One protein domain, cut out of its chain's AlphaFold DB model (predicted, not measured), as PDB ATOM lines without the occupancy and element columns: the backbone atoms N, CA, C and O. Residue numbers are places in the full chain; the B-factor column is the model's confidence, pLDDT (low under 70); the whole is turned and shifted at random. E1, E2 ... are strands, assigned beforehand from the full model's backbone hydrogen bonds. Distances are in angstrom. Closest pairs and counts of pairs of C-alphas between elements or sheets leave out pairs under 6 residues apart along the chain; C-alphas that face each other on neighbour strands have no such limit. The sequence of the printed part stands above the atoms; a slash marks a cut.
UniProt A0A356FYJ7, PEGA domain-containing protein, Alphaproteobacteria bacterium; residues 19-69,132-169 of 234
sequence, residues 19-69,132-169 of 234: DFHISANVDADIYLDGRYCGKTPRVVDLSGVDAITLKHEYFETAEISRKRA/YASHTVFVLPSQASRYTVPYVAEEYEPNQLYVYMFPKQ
ATOM      1  N   ASP A  19      71.546 146.824 109.631       91.88
ATOM      2  CA  ASP A  19      72.368 147.789 110.355       91.88
ATOM      3  C   ASP A  19      72.557 147.304 111.796       91.88
ATOM      4  O   ASP A  19      71.593 147.144 112.551       91.88
ATOM      5  N   PHE A  20      73.809 147.060 112.175       94.75
ATOM      6  CA  PHE A  20      74.166 146.494 113.467       94.75
ATOM      7  C   PHE A  20      75.118 147.427 114.213       94.75
ATOM      8  O   PHE A  20      76.200 147.766 113.727       94.75
ATOM      9  N   HIS A  21      74.717 147.862 115.402       96.88
ATOM     10  CA  HIS A  21      75.493 148.763 116.239       96.88
ATOM     11  C   HIS A  21      76.458 147.969 117.125       96.88
ATOM     12  O   HIS A  21      76.036 147.133 117.922       96.88
ATOM     13  N   ILE A  22      77.757 148.236 116.995       97.31
ATOM     14  CA  ILE A  22      78.811 147.613 117.800       97.31
ATOM     15  C   ILE A  22      79.466 148.688 118.663       97.31
ATOM     16  O   ILE A  22      80.031 149.658 118.153       97.31
ATOM     17  N   SER A  23      79.436 148.477 119.973       97.94
ATOM     18  CA  SER A  23      80.042 149.337 120.988       97.94
ATOM     19  C   SER A  23      80.931 148.518 121.929       97.94
ATOM     20  O   SER A  23      80.834 147.290 121.999       97.94
ATOM     21  N   ALA A  24      81.838 149.192 122.634       97.75
ATOM     22  CA  ALA A  24      82.732 148.565 123.602       97.75
ATOM     23  C   ALA A  24      83.073 149.523 124.748       97.75
ATOM     24  O   ALA A  24      82.876 150.734 124.645       97.75
ATOM     25  N   ASN A  25      83.636 148.986 125.834       97.19
ATOM     26  CA  ASN A  25      84.131 149.777 126.969       97.19
ATOM     27  C   ASN A  25      85.399 150.601 126.652       97.19
ATOM     28  O   ASN A  25      85.851 151.369 127.502       97.19
ATOM     29  N   VAL A  26      85.983 150.435 125.460       96.62
ATOM     30  CA  VAL A  26      87.194 151.116 124.975       96.62
ATOM     31  C   VAL A  26      87.066 151.470 123.491       96.62
ATOM     32  O   VAL A  26      86.210 150.921 122.806       96.62
ATOM     33  N   ASP A  27      87.925 152.361 122.983       97.38
ATOM     34  CA  ASP A  27      88.002 152.732 121.557       97.38
ATOM     35  C   ASP A  27      88.705 151.631 120.736       97.38
ATOM     36  O   ASP A  27      89.878 151.748 120.378       97.38
ATOM     37  N   ALA A  28      88.020 150.505 120.520       98.12
ATOM     38  CA  ALA A  28      88.574 149.329 119.861       98.12
ATOM     39  C   ALA A  28      88.471 149.408 118.334       98.12
ATOM     40  O   ALA A  28      87.447 149.811 117.781       98.12
ATOM     41  N   ASP A  29      89.509 148.927 117.652       98.62
ATOM     42  CA  ASP A  29      89.511 148.705 116.211       98.62
ATOM     43  C   ASP A  29      88.633 147.493 115.865       98.62
ATOM     44  O   ASP A  29      88.834 146.395 116.391       98.62
ATOM     45  N   ILE A  30      87.679 147.687 114.957       98.38
ATOM     46  CA  ILE A  30      86.716 146.679 114.507       98.38
ATOM     47  C   ILE A  30      87.221 146.043 113.213       98.38
ATOM     48  O   ILE A  30      87.535 146.738 112.243       98.38
ATOM     49  N   TYR A  31      87.225 144.713 113.171       98.25
ATOM     50  CA  TYR A  31      87.497 143.920 111.981       98.25
ATOM     51  C   TYR A  31      86.320 142.987 111.687       98.25
ATOM     52  O   TYR A  31      85.883 142.256 112.573       98.25
ATOM     53  N   LEU A  32      85.836 142.978 110.445       96.50
ATOM     54  CA  LEU A  32      84.809 142.049 109.959       96.50
ATOM     55  C   LEU A  32      85.471 141.063 108.995       96.50
ATOM     56  O   LEU A  32      86.075 141.486 108.006       96.50
ATOM     57  N   ASP A  33      85.451 139.771 109.328       96.25
ATOM     58  CA  ASP A  33      86.173 138.707 108.609       96.25
ATOM     59  C   ASP A  33      87.642 139.079 108.301       96.25
ATOM     60  O   ASP A  33      88.176 138.854 107.211       96.25
ATOM     61  N   GLY A  34      88.302 139.728 109.267       97.00
ATOM     62  CA  GLY A  34      89.696 140.172 109.169       97.00
ATOM     63  C   GLY A  34      89.930 141.504 108.441       97.00
ATOM     64  O   GLY A  34      91.066 141.979 108.420       97.00
ATOM     65  N   ARG A  35      88.898 142.152 107.884       98.00
ATOM     66  CA  ARG A  35      89.010 143.475 107.242       98.00
ATOM     67  C   ARG A  35      88.718 144.590 108.232       98.00
ATOM     68  O   ARG A  35      87.688 144.560 108.890       98.00
ATOM     69  N   TYR A  36      89.597 145.585 108.309       97.88
ATOM     70  CA  TYR A  36      89.393 146.749 109.172       97.88
ATOM     71  C   TYR A  36      88.182 147.574 108.722       97.88
ATOM     72  O   TYR A  36      88.086 147.956 107.555       97.88
ATOM     73  N   CYS A  37      87.293 147.879 109.662       97.50
ATOM     74  CA  CYS A  37      86.038 148.582 109.410       97.50
ATOM     75  C   CYS A  37      85.891 149.872 110.222       97.50
ATOM     76  O   CYS A  37      84.849 150.508 110.124       97.50
ATOM     77  N   GLY A  38      86.902 150.296 110.985       98.06
ATOM     78  CA  GLY A  38      86.865 151.504 111.815       98.06
ATOM     79  C   GLY A  38      86.943 151.190 113.305       98.06
ATOM     80  O   GLY A  38      87.501 150.165 113.679       98.06
ATOM     81  N   LYS A  39      86.390 152.068 114.146       98.44
ATOM     82  CA  LYS A  39      86.467 151.966 115.608       98.44
ATOM     83  C   LYS A  39      85.103 152.003 116.287       98.44
ATOM     84  O   LYS A  39      84.160 152.505 115.685       98.44
ATOM     85  N   THR A  40      85.002 151.490 117.511       97.56
ATOM     86  CA  THR A  40      83.784 151.554 118.338       97.56
ATOM     87  C   THR A  40      83.562 152.946 118.955       97.56
ATOM     88  O   THR A  40      84.530 153.559 119.400       97.56
ATOM     89  N   PRO A  41      82.308 153.414 119.106       97.69
ATOM     90  CA  PRO A  41      81.066 152.793 118.638       97.69
ATOM     91  C   PRO A  41      80.855 152.993 117.127       97.69
ATOM     92  O   PRO A  41      81.181 154.047 116.577       97.69
ATOM     93  N   ARG A  42      80.299 151.985 116.440       97.38
ATOM     94  CA  ARG A  42      80.029 152.058 114.997       97.38
ATOM     95  C   ARG A  42      78.861 151.185 114.568       97.38
ATOM     96  O   ARG A  42      78.715 150.060 115.028       97.38
ATOM     97  N   VAL A  43      78.083 151.697 113.619       97.19
ATOM     98  CA  VAL A  43      77.086 150.921 112.874       97.19
ATOM     99  C   VAL A  43      77.764 150.262 111.674       97.19
ATOM    100  O   VAL A  43      78.472 150.927 110.910       97.19
ATOM    101  N   VAL A  44      77.582 148.954 111.530       96.00
ATOM    102  CA  VAL A  44      78.141 148.148 110.443       96.00
ATOM    103  C   VAL A  44      77.065 147.270 109.818       96.00
ATOM    104  O   VAL A  44      76.128 146.856 110.491       96.00
ATOM    105  N   ASP A  45      77.232 146.957 108.537       94.31
ATOM    106  CA  ASP A  45      76.429 145.941 107.863       94.31
ATOM    107  C   ASP A  45      77.050 144.563 108.126       94.31
ATOM    108  O   ASP A  45      78.200 144.306 107.753       94.31
ATOM    109  N   LEU A  46      76.304 143.681 108.797       91.69
ATOM    110  CA  LEU A  46      76.733 142.301 109.064       91.69
ATOM    111  C   LEU A  46      76.252 141.302 108.003       91.69
ATOM    112  O   LEU A  46      76.356 140.085 108.206       91.69
ATOM    113  N   SER A  47      75.722 141.780 106.875       89.94
ATOM    114  CA  SER A  47      75.301 140.934 105.759       89.94
ATOM    115  C   SER A  47      76.487 140.156 105.198       89.94
ATOM    116  O   SER A  47      77.404 140.707 104.596       89.94
ATOM    117  N   GLY A  48      76.465 138.836 105.381       89.38
ATOM    118  CA  GLY A  48      77.537 137.972 104.892       89.38
ATOM    119  C   GLY A  48      78.743 137.837 105.825       89.38
ATOM    120  O   GLY A  48      79.635 137.076 105.472       89.38
ATOM    121  N   VAL A  49      78.751 138.511 106.982       92.75
ATOM    122  CA  VAL A  49      79.864 138.480 107.944       92.75
ATOM    123  C   VAL A  49      79.701 137.324 108.925       92.75
ATOM    124  O   VAL A  49      78.636 137.168 109.536       92.75
ATOM    125  N   ASP A  50      80.765 136.543 109.113       91.69
ATOM    126  CA  ASP A  50      80.756 135.375 109.998       91.69
ATOM    127  C   ASP A  50      81.540 135.622 111.303       91.69
ATOM    128  O   ASP A  50      81.172 135.085 112.355       91.69
ATOM    129  N   ALA A  51      82.575 136.467 111.270       93.69
ATOM    130  CA  ALA A  51      83.405 136.808 112.422       93.69
ATOM    131  C   ALA A  51      83.573 138.325 112.608       93.69
ATOM    132  O   ALA A  51      83.925 139.064 111.688       93.69
ATOM    133  N   ILE A  52      83.383 138.775 113.847       96.19
ATOM    134  CA  ILE A  52      83.639 140.143 114.300       96.19
ATOM    135  C   ILE A  52      84.824 140.083 115.267       96.19
ATOM    136  O   ILE A  52      84.771 139.375 116.271       96.19
ATOM    137  N   THR A  53      85.893 140.827 114.997       97.25
ATOM    138  CA  THR A  53      87.064 140.906 115.877       97.25
ATOM    139  C   THR A  53      87.286 142.339 116.344       97.25
ATOM    140  O   THR A  53      87.411 143.236 115.516       97.25
ATOM    141  N   LEU A  54      87.380 142.562 117.654       98.06
ATOM    142  CA  LEU A  54      87.749 143.849 118.243       98.06
ATOM    143  C   LEU A  54      89.169 143.763 118.808       98.06
ATOM    144  O   LEU A  54      89.505 142.819 119.535       98.06
ATOM    145  N   LYS A  55      90.006 144.752 118.482       98.31
ATOM    146  CA  LYS A  55      91.397 144.840 118.944       98.31
ATOM    147  C   LYS A  55      91.672 146.179 119.613       98.31
ATOM    148  O   LYS A  55      91.210 147.219 119.162       98.31
ATOM    149  N   HIS A  56      92.476 146.140 120.668       97.94
ATOM    150  CA  HIS A  56      92.997 147.323 121.341       97.94
ATOM    151  C   HIS A  56      94.352 146.981 121.983       97.94
ATOM    152  O   HIS A  56      94.562 145.853 122.428       97.94
ATOM    153  N   GLU A  57      95.286 147.935 122.045       97.12
ATOM    154  CA  GLU A  57      96.688 147.703 122.442       97.12
ATOM    155  C   GLU A  57      96.836 147.052 123.833       97.12
ATOM    156  O   GLU A  57      97.580 146.080 124.009       97.12
ATOM    157  N   TYR A  58      96.092 147.561 124.817       96.94
ATOM    158  CA  TYR A  58      96.176 147.147 126.227       96.94
ATOM    159  C   TYR A  58      95.164 146.076 126.658       96.94
ATOM    160  O   TYR A  58      95.153 145.671 127.821       96.94
ATOM    161  N   PHE A  59      94.329 145.600 125.736       96.62
ATOM    162  CA  PHE A  59      93.235 144.676 126.033       96.62
ATOM    163  C   PHE A  59      93.423 143.361 125.286       96.62
ATOM    164  O   PHE A  59      94.192 143.263 124.325       96.62
ATOM    165  N   GLU A  60      92.754 142.324 125.767       94.88
ATOM    166  CA  GLU A  60      92.717 141.046 125.073       94.88
ATOM    167  C   GLU A  60      91.815 141.145 123.831       94.88
ATOM    168  O   GLU A  60      90.845 141.899 123.805       94.88
ATOM    169  N   THR A  61      92.162 140.424 122.761       96.25
ATOM    170  CA  THR A  61      91.383 140.465 121.511       96.25
ATOM    171  C   THR A  61      90.030 139.794 121.716       96.25
ATOM    172  O   THR A  61      89.969 138.673 122.222       96.25
ATOM    173  N   ALA A  62      88.956 140.456 121.285       96.00
ATOM    174  CA  ALA A  62      87.616 139.894 121.335       96.00
ATOM    175  C   ALA A  62      87.207 139.364 119.964       96.00
ATOM    176  O   ALA A  62      87.113 140.134 119.018       96.00
ATOM    177  N   GLU A  63      86.969 138.058 119.846       94.88
ATOM    178  CA  GLU A  63      86.561 137.411 118.595       94.88
ATOM    179  C   GLU A  63      85.186 136.768 118.748       94.88
ATOM    180  O   GLU A  63      85.031 135.760 119.438       94.88
ATOM    181  N   ILE A  64      84.190 137.357 118.099       93.75
ATOM    182  CA  ILE A  64      82.781 137.000 118.197       93.75
ATOM    183  C   ILE A  64      82.382 136.334 116.883       93.75
ATOM    184  O   ILE A  64      82.404 136.959 115.826       93.75
ATOM    185  N   SER A  65      82.001 135.057 116.949       90.56
ATOM    186  CA  SER A  65      81.500 134.327 115.782       90.56
ATOM    187  C   SER A  65      79.974 134.412 115.719       90.56
ATOM    188  O   SER A  65      79.267 133.995 116.643       90.56
ATOM    189  N   ARG A  66      79.443 134.941 114.612       82.62
ATOM    190  CA  ARG A  66      78.004 134.934 114.339       82.62
ATOM    191  C   ARG A  66      77.663 133.576 113.748       82.62
ATOM    192  O   ARG A  66      77.694 133.365 112.539       82.62
ATOM    193  N   LYS A  67      77.292 132.621 114.601       77.69
ATOM    194  CA  LYS A  67      76.607 131.429 114.098       77.69
ATOM    195  C   LYS A  67      75.249 131.890 113.604       77.69
ATOM    196  O   LYS A  67      74.360 132.160 114.407       77.69
ATOM    197  N   ARG A  68      75.075 131.980 112.281       61.94
ATOM    198  CA  ARG A  68      73.727 132.031 111.717       61.94
ATOM    199  C   ARG A  68      73.014 130.842 112.324       61.94
ATOM    200  O   ARG A  68      73.499 129.714 112.201       61.94
ATOM    201  N   ALA A  69      71.922 131.102 113.039       55.09
ATOM    202  CA  ALA A  69      70.973 130.058 113.334       55.09
ATOM    203  C   ALA A  69      70.555 129.556 111.957       55.09
ATOM    204  O   ALA A  69      69.714 130.153 111.290       55.09
ATOM    205  N   TYR A 132      61.419 138.594 119.573       32.88
ATOM    206  CA  TYR A 132      62.080 138.978 118.327       32.88
ATOM    207  C   TYR A 132      62.818 137.779 117.717       32.88
ATOM    208  O   TYR A 132      63.220 136.855 118.432       32.88
ATOM    209  N   ALA A 133      63.011 137.794 116.394       35.34
ATOM    210  CA  ALA A 133      63.951 136.899 115.728       35.34
ATOM    211  C   ALA A 133      65.350 137.171 116.303       35.34
ATOM    212  O   ALA A 133      65.968 138.185 116.001       35.34
ATOM    213  N   SER A 134      65.804 136.310 117.213       37.09
ATOM    214  CA  SER A 134      67.065 136.494 117.925       37.09
ATOM    215  C   SER A 134      68.194 135.828 117.150       37.09
ATOM    216  O   SER A 134      68.214 134.609 116.949       37.09
ATOM    217  N   HIS A 135      69.171 136.624 116.724       38.69
ATOM    218  CA  HIS A 135      70.467 136.086 116.346       38.69
ATOM    219  C   HIS A 135      71.183 135.673 117.625       38.69
ATOM    220  O   HIS A 135      71.639 136.494 118.407       38.69
ATOM    221  N   THR A 136      71.260 134.371 117.876       41.12
ATOM    222  CA  THR A 136      71.961 133.870 119.057       41.12
ATOM    223  C   THR A 136      73.466 133.965 118.829       41.12
ATOM    224  O   THR A 136      74.067 133.151 118.127       41.12
ATOM    225  N   VAL A 137      74.097 134.968 119.439       46.03
ATOM    226  CA  VAL A 137      75.557 135.031 119.563       46.03
ATOM    227  C   VAL A 137      75.981 133.963 120.574       46.03
ATOM    228  O   VAL A 137      75.893 134.144 121.788       46.03
ATOM    229  N   PHE A 138      76.390 132.794 120.079       44.88
ATOM    230  CA  PHE A 138      76.875 131.709 120.929       44.88
ATOM    231  C   PHE A 138      78.305 131.991 121.393       44.88
ATOM    232  O   PHE A 138      79.270 131.637 120.718       44.88
ATOM    233  N   VAL A 139      78.443 132.535 122.598       49.78
ATOM    234  CA  VAL A 139      79.660 132.361 123.398       49.78
ATOM    235  C   VAL A 139      79.531 130.987 124.063       49.78
ATOM    236  O   VAL A 139      78.570 130.746 124.789       49.78
ATOM    237  N   LEU A 140      80.420 130.035 123.770       43.62
ATOM    238  CA  LEU A 140      80.406 128.693 124.375       43.62
ATOM    239  C   LEU A 140      81.246 128.690 125.666       43.62
ATOM    240  O   LEU A 140      82.468 128.686 125.549       43.62
ATOM    241  N   PRO A 141      80.660 128.597 126.880       41.75
ATOM    242  CA  PRO A 141      81.436 128.171 128.038       41.75
ATOM    243  C   PRO A 141      80.909 126.841 128.588       41.75
ATOM    244  O   PRO A 141      79.789 126.740 129.097       41.75
ATOM    245  N   SER A 142      81.750 125.807 128.553       41.72
ATOM    246  CA  SER A 142      81.589 124.686 129.483       41.72
ATOM    247  C   SER A 142      81.886 125.206 130.896       41.72
ATOM    248  O   SER A 142      82.759 126.055 131.074       41.72
ATOM    249  N   GLN A 143      81.195 124.735 131.938       42.34
ATOM    250  CA  GLN A 143      81.458 125.227 133.301       42.34
ATOM    251  C   GLN A 143      82.909 124.995 133.780       42.34
ATOM    252  O   GLN A 143      83.359 125.689 134.684       42.34
ATOM    253  N   ALA A 144      83.659 124.099 133.123       44.59
ATOM    254  CA  ALA A 144      85.081 123.846 133.357       44.59
ATOM    255  C   ALA A 144      86.044 124.795 132.599       44.59
ATOM    256  O   ALA A 144      87.242 124.750 132.847       44.59
ATOM    257  N   SER A 145      85.545 125.665 131.708       48.25
ATOM    258  CA  SER A 145      86.323 126.655 130.925       48.25
ATOM    259  C   SER A 145      85.992 128.112 131.285       48.25
ATOM    260  O   SER A 145      86.268 129.037 130.527       48.25
ATOM    261  N   ARG A 146      85.395 128.351 132.463       45.19
ATOM    262  CA  ARG A 146      85.039 129.708 132.932       45.19
ATOM    263  C   ARG A 146      86.246 130.616 133.235       45.19
ATOM    264  O   ARG A 146      86.063 131.817 133.393       45.19
ATOM    265  N   TYR A 147      87.453 130.061 133.250       46.41
ATOM    266  CA  TYR A 147      88.712 130.768 133.004       46.41
ATOM    267  C   TYR A 147      89.048 130.473 131.536       46.41
ATOM    268  O   TYR A 147      89.261 129.315 131.206       46.41
ATOM    269  N   THR A 148      89.011 131.365 130.558       63.88
ATOM    270  CA  THR A 148      89.351 132.788 130.499       63.88
ATOM    271  C   THR A 148      88.786 133.253 129.160       63.88
ATOM    272  O   THR A 148      89.465 133.157 128.141       63.88
ATOM    273  N   VAL A 149      87.513 133.652 129.107       74.50
ATOM    274  CA  VAL A 149      87.039 134.339 127.900       74.50
ATOM    275  C   VAL A 149      87.583 135.770 127.988       74.50
ATOM    276  O   VAL A 149      87.294 136.434 128.987       74.50
ATOM    277  N   PRO A 150      88.376 136.237 127.003       88.44
ATOM    278  CA  PRO A 150      89.081 137.523 127.074       88.44
ATOM    279  C   PRO A 150      88.162 138.755 127.070       88.44
ATOM    280  O   PRO A 150      88.593 139.903 127.180       88.44
ATOM    281  N   TYR A 151      86.862 138.523 126.923       93.50
ATOM    282  CA  TYR A 151      85.834 139.538 126.809       93.50
ATOM    283  C   TYR A 151      84.470 138.952 127.198       93.50
ATOM    284  O   TYR A 151      84.292 137.734 127.291       93.50
ATOM    285  N   VAL A 152      83.484 139.825 127.376       93.69
ATOM    286  CA  VAL A 152      82.066 139.456 127.428       93.69
ATOM    287  C   VAL A 152      81.320 140.258 126.375       93.69
ATOM    288  O   VAL A 152      81.504 141.465 126.279       93.69
ATOM    289  N   ALA A 153      80.484 139.595 125.583       93.75
ATOM    290  CA  ALA A 153      79.622 140.246 124.605       93.75
ATOM    291  C   ALA A 153      78.159 140.093 125.039       93.75
ATOM    292  O   ALA A 153      77.740 138.996 125.416       93.75
ATOM    293  N   GLU A 154      77.399 141.184 125.011       92.00
ATOM    294  CA  GLU A 154      75.984 141.200 125.382       92.00
ATOM    295  C   GLU A 154      75.192 142.035 124.371       92.00
ATOM    296  O   GLU A 154      75.512 143.195 124.113       92.00
ATOM    297  N   GLU A 155      74.167 141.422 123.781       92.50
ATOM    298  CA  GLU A 155      73.166 142.124 122.980       92.50
ATOM    299  C   GLU A 155      72.114 142.679 123.944       92.50
ATOM    300  O   GLU A 155      71.422 141.913 124.620       92.50
ATOM    301  N   TYR A 156      72.064 144.004 124.084       91.62
ATOM    302  CA  TYR A 156      71.181 144.670 125.051       91.62
ATOM    303  C   TYR A 156      69.881 145.174 124.410       91.62
ATOM    304  O   TYR A 156      68.865 145.275 125.093       91.62
ATOM    305  N   GLU A 157      69.894 145.403 123.098       91.62
ATOM    306  CA  GLU A 157      68.734 145.671 122.247       91.62
ATOM    307  C   GLU A 157      68.927 144.948 120.903       91.62
ATOM    308  O   GLU A 157      70.072 144.654 120.547       91.62
ATOM    309  N   PRO A 158      67.854 144.656 120.140       91.62
ATOM    310  CA  PRO A 158      67.987 144.025 118.831       91.62
ATOM    311  C   PRO A 158      68.974 144.783 117.940       91.62
ATOM    312  O   PRO A 158      68.844 145.994 117.754       91.62
ATOM    313  N   ASN A 159      69.946 144.059 117.385       93.44
ATOM    314  CA  ASN A 159      71.012 144.609 116.546       93.44
ATOM    315  C   ASN A 159      71.958 145.594 117.259       93.44
ATOM    316  O   ASN A 159      72.645 146.374 116.596       93.44
ATOM    317  N   GLN A 160      72.014 145.575 118.594       95.44
ATOM    318  CA  GLN A 160      72.936 146.393 119.380       95.44
ATOM    319  C   GLN A 160      73.787 145.525 120.304       95.44
ATOM    320  O   GLN A 160      73.321 144.978 121.306       95.44
ATOM    321  N   LEU A 161      75.069 145.424 119.969       95.75
ATOM    322  CA  LEU A 161      76.048 144.605 120.664       95.75
ATOM    323  C   LEU A 161      77.013 145.482 121.450       95.75
ATOM    324  O   LEU A 161      77.698 146.338 120.887       95.75
ATOM    325  N   TYR A 162      77.113 145.201 122.743       96.94
ATOM    326  CA  TYR A 162      78.133 145.767 123.607       96.94
ATOM    327  C   TYR A 162      79.181 144.708 123.941       96.94
ATOM    328  O   TYR A 162      78.857 143.616 124.419       96.94
ATOM    329  N   VAL A 163      80.451 145.034 123.715       96.75
ATOM    330  CA  VAL A 163      81.587 144.155 124.003       96.75
ATOM    331  C   VAL A 163      82.413 144.741 125.141       96.75
ATOM    332  O   VAL A 163      83.096 145.751 124.991       96.75
ATOM    333  N   TYR A 164      82.389 144.082 126.293       96.69
ATOM    334  CA  TYR A 164      83.281 144.393 127.397       96.69
ATOM    335  C   TYR A 164      84.599 143.637 127.222       96.69
ATOM    336  O   TYR A 164      84.664 142.424 127.432       96.69
ATOM    337  N   MET A 165      85.654 144.347 126.838       96.62
ATOM    338  CA  MET A 165      87.008 143.814 126.713       96.62
ATOM    339  C   MET A 165      87.726 143.904 128.063       96.62
ATOM    340  O   MET A 165      87.692 144.952 128.720       96.62
ATOM    341  N   PHE A 166      88.401 142.826 128.473       94.88
ATOM    342  CA  PHE A 166      89.243 142.845 129.669       94.88
ATOM    343  C   PHE A 166      90.672 143.303 129.337       94.88
ATOM    344  O   PHE A 166      91.185 143.011 128.249       94.88
ATOM    345  N   PRO A 167      91.333 144.037 130.250       95.69
ATOM    346  CA  PRO A 167      92.747 144.347 130.098       95.69
ATOM    347  C   PRO A 167      93.576 143.058 130.147       95.69
ATOM    348  O   PRO A 167      93.203 142.094 130.815       95.69
ATOM    349  N   LYS A 168      94.749 143.063 129.500       93.69
ATOM    350  CA  LYS A 168      95.671 141.904 129.500       93.69
ATOM    351  C   LYS A 168      96.102 141.468 130.905       93.69
ATOM    352  O   LYS A 168      96.453 140.315 131.122       93.69
ATOM    353  N   GLN A 169      96.118 142.401 131.856       93.75
ATOM    354  CA  GLN A 169      96.352 142.125 133.270       93.75
ATOM    355  C   GLN A 169      95.040 142.309 134.021       93.75
ATOM    356  O   GLN A 169      94.687 143.421 134.406       93.75
TER     357      GLN A 169
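Overview. This is residues 19 to 69 and 132 to 169 of the 234 residues of the protein "PEGA domain-containing protein" of Alphaproteobacteria bacterium (UniProt A0A356FYJ7). Two twisted four-stranded sheets lie face to face as a sandwich, E4, E1, E8 and E7 against E3, E2, E5 and E6, their strands crossed at 49 degrees and their best planes 31 degrees apart. A long stretch with no named element, residues 132 to 150, runs outside the strands, and its residues 142 to 148 stick out free. The 89 printed residues hold eight named strands, E1 to E8 in chain order, and no named helix; the class is all strand, with 41 residues in named elements, under half. The first sheet is mixed, the second all antiparallel. The whole is compact, with a radius of gyration of the C-alphas of 12.7 A and spans of 33 by 29 by 22 A.

Arrangement. Start with E1, residues 19 to 24, an inner strand of the strongly twisted sheet E4, residues 42 to 45, E1, E8, residues 160 to 165, and E7, residues 151 to 157. E4 is antiparallel to E1, and N 22 lies 2.8 A from O 42. On the other side of E1, E8 is parallel at 24 degrees, with N 161 and O 21 2.8 A apart. E7 and E8 form a hairpin, with N 164 and O 152 at 2.8 A. Now look across to the other sheet, E3, residues 35 to 39, E2, residues 29 to 32, E5, residues 51 to 55, and E6, residues 62 to 65. The hairpin E2 and E3 has N 37 and O 30 at 2.8 A; E2 and E5 are antiparallel, with N 31 and O 53 at 2.8 A; the hairpin E5 and E6 has N 54 and O 62 at 2.8 A. Between the sheets, the closest C-alphas of E6 and E7 are Ala 62 and Tyr 151, 5.8 A apart, while E2 and E8 are apart.

Along the chain. Find C-alpha 19 at (72.368, 147.789, 110.355); from there E1 runs 16.8 A to C-alpha 24. E2, E3 and E4 follow, 10.3 A, 12.2 A and 10.1 A long, then E5, 13.1 A, and E6, 10.0 A. Pick up E7 at C-alpha 151, (85.834, 139.538, 126.809), and follow it 18.7 A; E8 runs 16.1 A and ends at C-alpha 165, (87.008, 143.814, 126.713).

Size, cuts and confidence. The two C-alphas farthest apart are those of Tyr 132 and Gln 169, 37.5 A. Residues 70 to 131 are not printed, and C-alphas 69 and 132 are 13.5 A apart across this cut. Of the links printed whole, E5 to E6 is short and the others are tight. The mean pLDDT of the printed part is 84.1; look for values under 70 at residues 68 to 69 and 132 to 148.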